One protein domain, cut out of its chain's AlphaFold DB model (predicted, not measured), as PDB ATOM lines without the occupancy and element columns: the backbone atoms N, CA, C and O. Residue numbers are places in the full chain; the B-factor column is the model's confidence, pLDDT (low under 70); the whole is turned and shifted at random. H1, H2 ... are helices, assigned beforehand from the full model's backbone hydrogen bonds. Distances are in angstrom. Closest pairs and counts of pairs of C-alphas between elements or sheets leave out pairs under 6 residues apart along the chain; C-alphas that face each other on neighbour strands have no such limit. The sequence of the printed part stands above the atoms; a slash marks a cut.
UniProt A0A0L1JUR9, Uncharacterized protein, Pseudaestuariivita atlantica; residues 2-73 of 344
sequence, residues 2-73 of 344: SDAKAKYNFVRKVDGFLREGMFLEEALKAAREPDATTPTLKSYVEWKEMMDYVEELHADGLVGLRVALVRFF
ATOM      1  N   SER A   2     -47.593   9.338 -18.825       64.75
ATOM      2  CA  SER A   2     -47.321   9.327 -20.278       64.75
ATOM      3  C   SER A   2     -46.409   8.176 -20.724       64.75
ATOM      4  O   SER A   2     -46.646   7.594 -21.777       64.75
ATOM      5  N   ASP A   3     -45.430   7.805 -19.898       72.75
ATOM      6  CA  ASP A   3     -44.426   6.791 -20.238       72.75
ATOM      7  C   ASP A   3     -45.000   5.362 -20.341       72.75
ATOM      8  O   ASP A   3     -44.830   4.679 -21.350       72.75
ATOM      9  N   ALA A   4     -45.828   4.947 -19.375       70.62
ATOM     10  CA  ALA A   4     -46.491   3.638 -19.410       70.62
ATOM     11  C   ALA A   4     -47.399   3.453 -20.645       70.62
ATOM     12  O   ALA A   4     -47.486   2.360 -21.204       70.62
ATOM     13  N   LYS A   5     -48.049   4.530 -21.110       77.25
ATOM     14  CA  LYS A   5     -48.894   4.498 -22.314       77.25
ATOM     15  C   LYS A   5     -48.059   4.365 -23.592       77.25
ATOM     16  O   LYS A   5     -48.478   3.669 -24.513       77.25
ATOM     17  N   ALA A   6     -46.884   4.997 -23.643       73.75
ATOM     18  CA  ALA A   6     -45.952   4.861 -24.761       73.75
ATOM     19  C   ALA A   6     -45.382   3.435 -24.842       73.75
ATOM     20  O   ALA A   6     -45.435   2.825 -25.909       73.75
ATOM     21  N   LYS A   7     -44.957   2.870 -23.702       72.94
ATOM     22  CA  LYS A   7     -44.482   1.480 -23.593       72.94
ATOM     23  C   LYS A   7     -45.553   0.479 -24.039       72.94
ATOM     24  O   LYS A   7     -45.287  -0.362 -24.893       72.94
ATOM     25  N   TYR A   8     -46.793   0.631 -23.565       76.81
ATOM     26  CA  TYR A   8     -47.910  -0.224 -23.984       76.81
ATOM     27  C   TYR A   8     -48.184  -0.157 -25.495       76.81
ATOM     28  O   TYR A   8     -48.362  -1.186 -26.144       76.81
ATOM     29  N   ASN A   9     -48.197   1.047 -26.075       80.06
ATOM     30  CA  ASN A   9     -48.441   1.216 -27.506       80.06
ATOM     31  C   ASN A   9     -47.324   0.611 -28.365       80.06
ATOM     32  O   ASN A   9     -47.620   0.028 -29.404       80.06
ATOM     33  N   PHE A  10     -46.067   0.714 -27.929       80.38
ATOM     34  CA  PHE A  10     -44.940   0.095 -28.621       80.38
ATOM     35  C   PHE A  10     -45.039  -1.434 -28.591       80.38
ATOM     36  O   PHE A  10     -44.993  -2.064 -29.644       80.38
ATOM     37  N   VAL A  11     -45.268  -2.027 -27.412       79.06
ATOM     38  CA  VAL A  11     -45.442  -3.486 -27.269       79.06
ATOM     39  C   VAL A  11     -46.605  -3.980 -28.125       79.06
ATOM     40  O   VAL A  11     -46.472  -4.971 -28.833       79.06
ATOM     41  N   ARG A  12     -47.726  -3.247 -28.145       84.38
ATOM     42  CA  ARG A  12     -48.871  -3.568 -29.004       84.38
ATOM     43  C   ARG A  12     -48.538  -3.480 -30.501       84.38
ATOM     44  O   ARG A  12     -49.073  -4.269 -31.273       84.38
ATOM     45  N   LYS A  13     -47.685  -2.537 -30.919       84.50
ATOM     46  CA  LYS A  13     -47.248  -2.387 -32.319       84.50
ATOM     47  C   LYS A  13     -46.344  -3.556 -32.732       84.50
ATOM     48  O   LYS A  13     -46.565  -4.141 -33.786       84.50
ATOM     49  N   VAL A  14     -45.409  -3.953 -31.865       82.44
ATOM     50  CA  VAL A  14     -44.555  -5.137 -32.069       82.44
ATOM     51  C   VAL A  14     -45.382  -6.426 -32.096       82.44
ATOM     52  O   VAL A  14     -45.200  -7.225 -33.007       82.44
ATOM     53  N   ASP A  15     -46.335  -6.612 -31.173       79.50
ATOM     54  CA  ASP A  15     -47.248  -7.772 -31.185       79.50
ATOM     55  C   ASP A  15     -48.069  -7.830 -32.483       79.50
ATOM     56  O   ASP A  15     -48.258  -8.904 -33.050       79.50
ATOM     57  N   GLY A  16     -48.501  -6.674 -33.002       83.12
ATOM     58  CA  GLY A  16     -49.151  -6.570 -34.310       83.12
ATOM     59  C   GLY A  16     -48.284  -7.131 -35.441       83.12
ATOM     60  O   GLY A  16     -48.719  -8.036 -36.147       83.12
ATOM     61  N   PHE A  17     -47.036  -6.671 -35.553       83.62
ATOM     62  CA  PHE A  17     -46.106  -7.145 -36.583       83.62
ATOM     63  C   PHE A  17     -45.752  -8.632 -36.440       83.62
ATOM     64  O   PHE A  17     -45.662  -9.351 -37.434       83.62
ATOM     65  N   LEU A  18     -45.596  -9.126 -35.209       75.38
ATOM     66  CA  LEU A  18     -45.329 -10.545 -34.959       75.38
ATOM     67  C   LEU A  18     -46.516 -11.431 -35.357       75.38
ATOM     68  O   LEU A  18     -46.320 -12.505 -35.925       75.38
ATOM     69  N   ARG A  19     -47.755 -10.987 -35.108       73.81
ATOM     70  CA  ARG A  19     -48.970 -11.689 -35.565       73.81
ATOM     71  C   ARG A  19     -49.100 -11.713 -37.083       73.81
ATOM     72  O   ARG A  19     -49.662 -12.662 -37.619       73.81
ATOM     73  N   GLU A  20     -48.563 -10.704 -37.759       80.75
ATOM     74  CA  GLU A  20     -48.454 -10.653 -39.221       80.75
ATOM     75  C   GLU A  20     -47.310 -11.530 -39.766       80.75
ATOM     76  O   GLU A  20     -47.134 -11.637 -40.977       80.75
ATOM     77  N   GLY A  21     -46.564 -12.216 -38.891       76.06
ATOM     78  CA  GLY A  21     -45.508 -13.157 -39.262       76.06
ATOM     79  C   GLY A  21     -44.143 -12.513 -39.501       76.06
ATOM     80  O   GLY A  21     -43.244 -13.186 -40.005       76.06
ATOM     81  N   MET A  22     -43.968 -11.237 -39.143       79.81
ATOM     82  CA  MET A  22     -42.688 -10.534 -39.249       79.81
ATOM     83  C   MET A  22     -41.680 -11.087 -38.229       79.81
ATOM     84  O   MET A  22     -42.049 -11.481 -37.119       79.81
ATOM     85  N   PHE A  23     -40.391 -11.114 -38.578       78.00
ATOM     86  CA  PHE A  23     -39.354 -11.518 -37.627       78.00
ATOM     87  C   PHE A  23     -39.205 -10.484 -36.508       78.00
ATOM     88  O   PHE A  23     -39.393  -9.293 -36.731       78.00
ATOM     89  N   LEU A  24     -38.826 -10.921 -35.300       77.06
ATOM     90  CA  LEU A  24     -38.715 -10.029 -34.139       77.06
ATOM     91  C   LEU A  24     -37.766  -8.850 -34.397       77.06
ATOM     92  O   LEU A  24     -38.111  -7.721 -34.077       77.06
ATOM     93  N   GLU A  25     -36.608  -9.078 -35.017       75.19
ATOM     94  CA  GLU A  25     -35.659  -7.998 -35.325       75.19
ATOM     95  C   GLU A  25     -36.228  -6.976 -36.319       75.19
ATOM     96  O   GLU A  25     -36.048  -5.770 -36.144       75.19
ATOM     97  N   GLU A  26     -36.967  -7.442 -37.328       77.38
ATOM     98  CA  GLU A  26     -37.650  -6.591 -38.304       77.38
ATOM     99  C   GLU A  26     -38.814  -5.835 -37.662       77.38
ATOM    100  O   GLU A  26     -38.924  -4.628 -37.849       77.38
ATOM    101  N   ALA A  27     -39.617  -6.502 -36.830       79.00
ATOM    102  CA  ALA A  27     -40.718  -5.902 -36.084       79.00
ATOM    103  C   ALA A  27     -40.220  -4.824 -35.114       79.00
ATOM    104  O   ALA A  27     -40.819  -3.756 -35.005       79.00
ATOM    105  N   LEU A  28     -39.092  -5.067 -34.443       79.62
ATOM    106  CA  LEU A  28     -38.438  -4.100 -33.565       79.62
ATOM    107  C   LEU A  28     -37.878  -2.913 -34.352       79.62
ATOM    108  O   LEU A  28     -38.002  -1.773 -33.910       79.62
ATOM    109  N   LYS A  29     -37.286  -3.158 -35.526       82.81
ATOM    110  CA  LYS A  29     -36.766  -2.107 -36.411       82.81
ATOM    111  C   LYS A  29     -37.893  -1.267 -37.022       82.81
ATOM    112  O   LYS A  29     -37.792  -0.045 -37.008       82.81
ATOM    113  N   ALA A  30     -38.980  -1.898 -37.459       82.25
ATOM    114  CA  ALA A  30     -40.177  -1.252 -37.998       82.25
ATOM    115  C   ALA A  30     -40.948  -0.478 -36.918       82.25
ATOM    116  O   ALA A  30     -41.409   0.637 -37.149       82.25
ATOM    117  N   ALA A  31     -41.036  -1.012 -35.697       83.00
ATOM    118  CA  ALA A  31     -41.620  -0.295 -34.565       83.00
ATOM    119  C   ALA A  31     -40.754   0.892 -34.104       83.00
ATOM    120  O   ALA A  31     -41.274   1.807 -33.465       83.00
ATOM    121  N   ARG A  32     -39.451   0.879 -34.426       74.25
ATOM    122  CA  ARG A  32     -38.489   1.942 -34.106       74.25
ATOM    123  C   ARG A  32     -38.483   3.083 -35.122       74.25
ATOM    124  O   ARG A  32     -37.972   4.147 -34.772       74.25
ATOM    125  N   GLU A  33     -39.013   2.901 -36.335       73.62
ATOM    126  CA  GLU A  33     -39.104   4.007 -37.291       73.62
ATOM    127  C   GLU A  33     -39.921   5.149 -36.667       73.62
ATOM    128  O   GLU A  33     -41.083   4.956 -36.293       73.62
ATOM    129  N   PRO A  34     -39.295   6.320 -36.449       58.53
ATOM    130  CA  PRO A  34     -39.905   7.377 -35.674       58.53
ATOM    131  C   PRO A  34     -41.053   7.975 -36.479       58.53
ATOM    132  O   PRO A  34     -40.826   8.685 -37.458       58.53
ATOM    133  N   ASP A  35     -42.288   7.755 -36.026       59.25
ATOM    134  CA  ASP A  35     -43.376   8.672 -36.353       59.25
ATOM    135  C   ASP A  35     -42.885  10.074 -35.970       59.25
ATOM    136  O   ASP A  35     -42.520  10.312 -34.809       59.25
ATOM    137  N   ALA A  36     -42.817  10.972 -36.959       52.84
ATOM    138  CA  ALA A  36     -42.085  12.248 -36.948       52.84
ATOM    139  C   ALA A  36     -42.483  13.242 -35.831       52.84
ATOM    140  O   ALA A  36     -41.963  14.353 -35.761       52.84
ATOM    141  N   THR A  37     -43.397  12.858 -34.943       50.59
ATOM    142  CA  THR A  37     -43.953  13.671 -33.860       50.59
ATOM    143  C   THR A  37     -43.670  13.131 -32.456       50.59
ATOM    144  O   THR A  37     -44.157  13.704 -31.483       50.59
ATOM    145  N   THR A  38     -42.910  12.041 -32.303       50.50
ATOM    146  CA  THR A  38     -42.705  11.404 -30.988       50.50
ATOM    147  C   THR A  38     -41.369  11.828 -30.367       50.50
ATOM    148  O   THR A  38     -40.333  11.679 -31.015       50.50
ATOM    149  N   PRO A  39     -41.342  12.365 -29.128       49.41
ATOM    150  CA  PRO A  39     -40.100  12.770 -28.480       49.41
ATOM    151  C   PRO A  39     -39.161  11.570 -28.360       49.41
ATOM    152  O   PRO A  39     -39.553  10.502 -27.894       49.41
ATOM    153  N   THR A  40     -37.918  11.768 -28.799       54.00
ATOM    154  CA  THR A  40     -36.822  10.799 -28.729       54.00
ATOM    155  C   THR A  40     -36.770  10.180 -27.334       54.00
ATOM    156  O   THR A  40     -36.443  10.893 -26.380       54.00
ATOM    157  N   LEU A  41     -37.099   8.886 -27.210       51.50
ATOM    158  CA  LEU A  41     -36.905   8.114 -25.981       51.50
ATOM    159  C   LEU A  41     -35.418   8.175 -25.637       51.50
ATOM    160  O   LEU A  41     -34.566   7.520 -26.239       51.50
ATOM    161  N   LYS A  42     -35.097   9.088 -24.728       50.62
ATOM    162  CA  LYS A  42     -33.743   9.506 -24.409       50.62
ATOM    163  C   LYS A  42     -33.200   8.625 -23.292       50.62
ATOM    164  O   LYS A  42     -32.794   9.142 -22.264       50.62
ATOM    165  N   SER A  43     -33.171   7.310 -23.493       54.50
ATOM    166  CA  SER A  43     -32.156   6.460 -22.871       54.50
ATOM    167  C   SER A  43     -32.099   5.093 -23.561       54.50
ATOM    168  O   SER A  43     -33.101   4.410 -23.734       54.50
ATOM    169  N   TYR A  44     -30.891   4.665 -23.925       52.59
ATOM    170  CA  TYR A  44     -30.605   3.269 -24.274       52.59
ATOM    171  C   TYR A  44     -30.890   2.306 -23.098       52.59
ATOM    172  O   TYR A  44     -31.015   1.104 -23.309       52.59
ATOM    173  N   VAL A  45     -30.992   2.836 -21.871       55.69
ATOM    174  CA  VAL A  45     -31.225   2.091 -20.625       55.69
ATOM    175  C   VAL A  45     -32.649   1.536 -20.574       55.69
ATOM    176  O   VAL A  45     -32.816   0.345 -20.349       55.69
ATOM    177  N   GLU A  46     -33.658   2.343 -20.912       62.69
ATOM    178  CA  GLU A  46     -35.048   1.867 -20.999       62.69
ATOM    179  C   GLU A  46     -35.248   0.848 -22.119       62.69
ATOM    180  O   GLU A  46     -36.123  -0.013 -22.030       62.69
ATOM    181  N   TRP A  47     -34.426   0.919 -23.172       63.38
ATOM    182  CA  TRP A  47     -34.506  -0.068 -24.239       63.38
ATOM    183  C   TRP A  47     -33.939  -1.425 -23.792       63.38
ATOM    184  O   TRP A  47     -34.477  -2.484 -24.102       63.38
ATOM    185  N   LYS A  48     -32.866  -1.403 -23.004       68.12
ATOM    186  CA  LYS A  48     -32.300  -2.625 -22.440       68.12
ATOM    187  C   LYS A  48     -33.280  -3.303 -21.477       68.12
ATOM    188  O   LYS A  48     -33.537  -4.485 -21.635       68.12
ATOM    189  N   GLU A  49     -33.912  -2.542 -20.582       73.31
ATOM    190  CA  GLU A  49     -34.897  -3.083 -19.630       73.31
ATOM    191  C   GLU A  49     -36.125  -3.700 -20.320       73.31
ATOM    192  O   GLU A  49     -36.650  -4.715 -19.871       73.31
ATOM    193  N   MET A  50     -36.587  -3.120 -21.433       66.94
ATOM    194  CA  MET A  50     -37.725  -3.681 -22.165       66.94
ATOM    195  C   MET A  50     -37.333  -4.912 -22.998       66.94
ATOM    196  O   MET A  50     -38.159  -5.805 -23.166       66.94
ATOM    197  N   MET A  51     -36.092  -4.980 -23.495       70.00
ATOM    198  CA  MET A  51     -35.556  -6.194 -24.119       70.00
ATOM    199  C   MET A  51     -35.393  -7.313 -23.089       70.00
ATOM    200  O   MET A  51     -35.852  -8.416 -23.360       70.00
ATOM    201  N   ASP A  52     -34.865  -7.008 -21.901       72.62
ATOM    202  CA  ASP A  52     -34.742  -7.964 -20.795       72.62
ATOM    203  C   ASP A  52     -36.134  -8.495 -20.375       72.62
ATOM    204  O   ASP A  52     -36.303  -9.693 -20.171       72.62
ATOM    205  N   TYR A  53     -37.173  -7.644 -20.352       67.88
ATOM    206  CA  TYR A  53     -38.557  -8.067 -20.067       67.88
ATOM    207  C   TYR A  53     -39.166  -8.949 -21.170       67.88
ATOM    208  O   TYR A  53     -39.895  -9.894 -20.879       67.88
ATOM    209  N   VAL A  54     -38.888  -8.664 -22.448       65.00
ATOM    210  CA  VAL A  54     -39.316  -9.513 -23.579       65.00
ATOM    211  C   VAL A  54     -38.560 -10.844 -23.582       65.00
ATOM    212  O   VAL A  54     -39.130 -11.871 -23.947       65.00
ATOM    213  N   GLU A  55     -37.297 -10.842 -23.161       66.38
ATOM    214  CA  GLU A  55     -36.466 -12.036 -23.014       66.38
ATOM    215  C   GLU A  55     -36.951 -12.910 -21.845       66.38
ATOM    216  O   GLU A  55     -37.072 -14.123 -22.002       66.38
ATOM    217  N   GLU A  56     -37.366 -12.301 -20.730       68.94
ATOM    218  CA  GLU A  56     -38.017 -12.978 -19.600       68.94
ATOM    219  C   GLU A  56     -39.407 -13.529 -19.979       68.94
ATOM    220  O   GLU A  56     -39.731 -14.670 -19.655       68.94
ATOM    221  N   LEU A  57     -40.196 -12.796 -20.777       62.78
ATOM    222  CA  LEU A  57     -41.472 -13.290 -21.324       62.78
ATOM    223  C   LEU A  57     -41.284 -14.436 -22.339       62.78
ATOM    224  O   LEU A  57     -42.185 -15.250 -22.543       62.78
ATOM    225  N   HIS A  58     -40.119 -14.505 -22.992       57.31
ATOM    226  CA  HIS A  58     -39.709 -15.638 -23.823       57.31
ATOM    227  C   HIS A  58     -39.163 -16.816 -23.000       57.31
ATOM    228  O   HIS A  58     -39.226 -17.953 -23.478       57.31
ATOM    229  N   ALA A  59     -38.649 -16.565 -21.790       61.50
ATOM    230  CA  ALA A  59     -38.145 -17.591 -20.876       61.50
ATOM    231  C   ALA A  59     -39.267 -18.484 -20.316       61.50
ATOM    232  O   ALA A  59     -39.016 -19.643 -19.971       61.50
ATOM    233  N   ASP A  60     -40.516 -18.011 -20.343       64.75
ATOM    234  CA  ASP A  60     -41.698 -18.864 -20.248       64.75
ATOM    235  C   ASP A  60     -41.767 -19.754 -21.502       64.75
ATOM    236  O   ASP A  60     -42.378 -19.417 -22.521       64.75
ATOM    237  N   GLY A  61     -41.117 -20.922 -21.437       66.25
ATOM    238  CA  GLY A  61     -40.857 -21.838 -22.558       66.25
ATOM    239  C   GLY A  61     -42.070 -22.263 -23.402       66.25
ATOM    240  O   GLY A  61     -41.906 -22.868 -24.461       66.25
ATOM    241  N   LEU A  62     -43.289 -21.908 -22.993       71.31
ATOM    242  CA  LEU A  62     -44.514 -22.057 -23.770       71.31
ATOM    243  C   LEU A  62     -44.543 -21.170 -25.029       71.31
ATOM    244  O   LEU A  62     -45.052 -21.602 -26.066       71.31
ATOM    245  N   VAL A  63     -44.000 -19.947 -24.966       72.31
ATOM    246  CA  VAL A  63     -43.928 -19.041 -26.129       72.31
ATOM    247  C   VAL A  63     -42.866 -19.539 -27.103       72.31
ATOM    248  O   VAL A  63     -43.145 -19.676 -28.295       72.31
ATOM    249  N   GLY A  64     -41.696 -19.930 -26.587       72.44
ATOM    250  CA  GLY A  64     -40.641 -20.569 -27.376       72.44
ATOM    251  C   GLY A  64     -41.128 -21.832 -28.092       72.44
ATOM    252  O   GLY A  64     -40.891 -21.987 -29.289       72.44
ATOM    253  N   LEU A  65     -41.895 -22.690 -27.408       76.81
ATOM    254  CA  LEU A  65     -42.512 -23.877 -28.009       76.81
ATOM    255  C   LEU A  65     -43.489 -23.509 -29.132       76.81
ATOM    256  O   LEU A  65     -43.447 -24.119 -30.197       76.81
ATOM    257  N   ARG A  66     -44.361 -22.511 -28.932       72.38
ATOM    258  CA  ARG A  66     -45.303 -22.071 -29.975       72.38
ATOM    259  C   ARG A  66     -44.575 -21.541 -31.202       72.38
ATOM    260  O   ARG A  66     -44.915 -21.934 -32.313       72.38
ATOM    261  N   VAL A  67     -43.560 -20.701 -31.013       75.38
ATOM    262  CA  VAL A  67     -42.752 -20.164 -32.118       75.38
ATOM    263  C   VAL A  67     -42.002 -21.290 -32.830       75.38
ATOM    264  O   VAL A  67     -41.999 -21.336 -34.060       75.38
ATOM    265  N   ALA A  68     -41.422 -22.237 -32.088       76.38
ATOM    266  CA  ALA A  68     -40.749 -23.402 -32.656       76.38
ATOM    267  C   ALA A  68     -41.712 -24.297 -33.450       76.38
ATOM    268  O   ALA A  68     -41.377 -24.712 -34.557       76.38
ATOM    269  N   LEU A  69     -42.923 -24.538 -32.938       76.25
ATOM    270  CA  LEU A  69     -43.960 -25.301 -33.633       76.25
ATOM    271  C   LEU A  69     -44.409 -24.589 -34.905       76.25
ATOM    272  O   LEU A  69     -44.420 -25.206 -35.963       76.25
ATOM    273  N   VAL A  70     -44.724 -23.294 -34.838       77.25
ATOM    274  CA  VAL A  70     -45.121 -22.515 -36.020       77.25
ATOM    275  C   VAL A  70     -44.006 -22.526 -37.066       77.25
ATOM    276  O   VAL A  70     -44.283 -22.758 -38.242       77.25
ATOM    277  N   ARG A  71     -42.740 -22.370 -36.656       78.31
ATOM    278  CA  ARG A  71     -41.581 -22.486 -37.555       78.31
ATOM    279  C   ARG A  71     -41.450 -23.880 -38.159       78.31
ATOM    280  O   ARG A  71     -41.188 -23.990 -39.351       78.31
ATOM    281  N   PHE A  72     -41.658 -24.932 -37.371       81.75
ATOM    282  CA  PHE A  72     -41.597 -26.309 -37.851       81.75
ATOM    283  C   PHE A  72     -42.715 -26.610 -38.855       81.75
ATOM    284  O   PHE A  72     -42.417 -27.050 -39.961       81.75
ATOM    285  N   PHE A  73     -43.973 -26.292 -38.532       82.38
ATOM    286  CA  PHE A  73     -45.124 -26.464 -39.430       82.38
ATOM    287  C   PHE A  73     -45.037 -25.603 -40.696       82.38
ATOM    288  O   PHE A  73     -45.627 -25.948 -41.715       82.38
TER     289      PHE A  73
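Overview. This is residues 2 to 73 of the 344 residues of an uncharacterized protein of Pseudaestuariivita atlantica (UniProt A0A0L1JUR9). A helical hairpin of H1 and H2 and a corner of H3 and H4, shaped like an L, make an open, loosely built arrangement of four helices with few contacts between them. A long loop, residues 33 to 43, joins the hairpin to H3, and residues 59 to 66 stick out at the corner. The printed part has 72 residues with four named helices, H1, H2, H3 and H4 along the chain, and no named strand; the class is all helix. It is only just loose, close to compact, with a radius of gyration of the C-alphas of 13.5 A, and is elongated, spanning 41 by 22 by 18 A.

Along the chain. H1, the longest helix, holds residues 2 to 19 and is 26.0 A long from its first C-alpha at (-47.321, 9.327, -20.278). H2 holds residues 24 to 32, 12.0 A. H3 holds residues 44 to 59, 22.4 A, from C-alpha 44 at (-30.605, 3.269, -24.274). H4 holds residues 61 to 73, 18.0 A, and ends at C-alpha 73 at (-45.124, -26.464, -39.430).

Arrangement. H1 touches H2 with residues 10 to 18 alone; their closest C-alphas, of Phe 17 and Ala 27, are 5.6 A apart. The two form a hairpin, running opposite ways at a steep tilt of 43 degrees. H3 is apart from H1 and from H2. H3 and H4 are close but not clearly touching, their closest C-alphas, of His 58 and Gly 64, being 6.1 A apart. Their lines stand about perpendicular, at 76 degrees. H4 is apart from H1 and H2. In H1, H2, H3 and H4 every O i to N i+4 pair is within hydrogen-bond range.

Size, cuts and confidence. The C-alphas farthest apart, of Pro 39 and Phe 73, are 41.0 A apart. The printed part has no cut. The link from H2 to H3, 11 residues, is long; those from H1 to H2 and from H3 to H4 are tight. The mean pLDDT of the printed part is 70.9, and it is under 70 at residue 2, residues 34 to 48, residue 50 and residues 53 to 61.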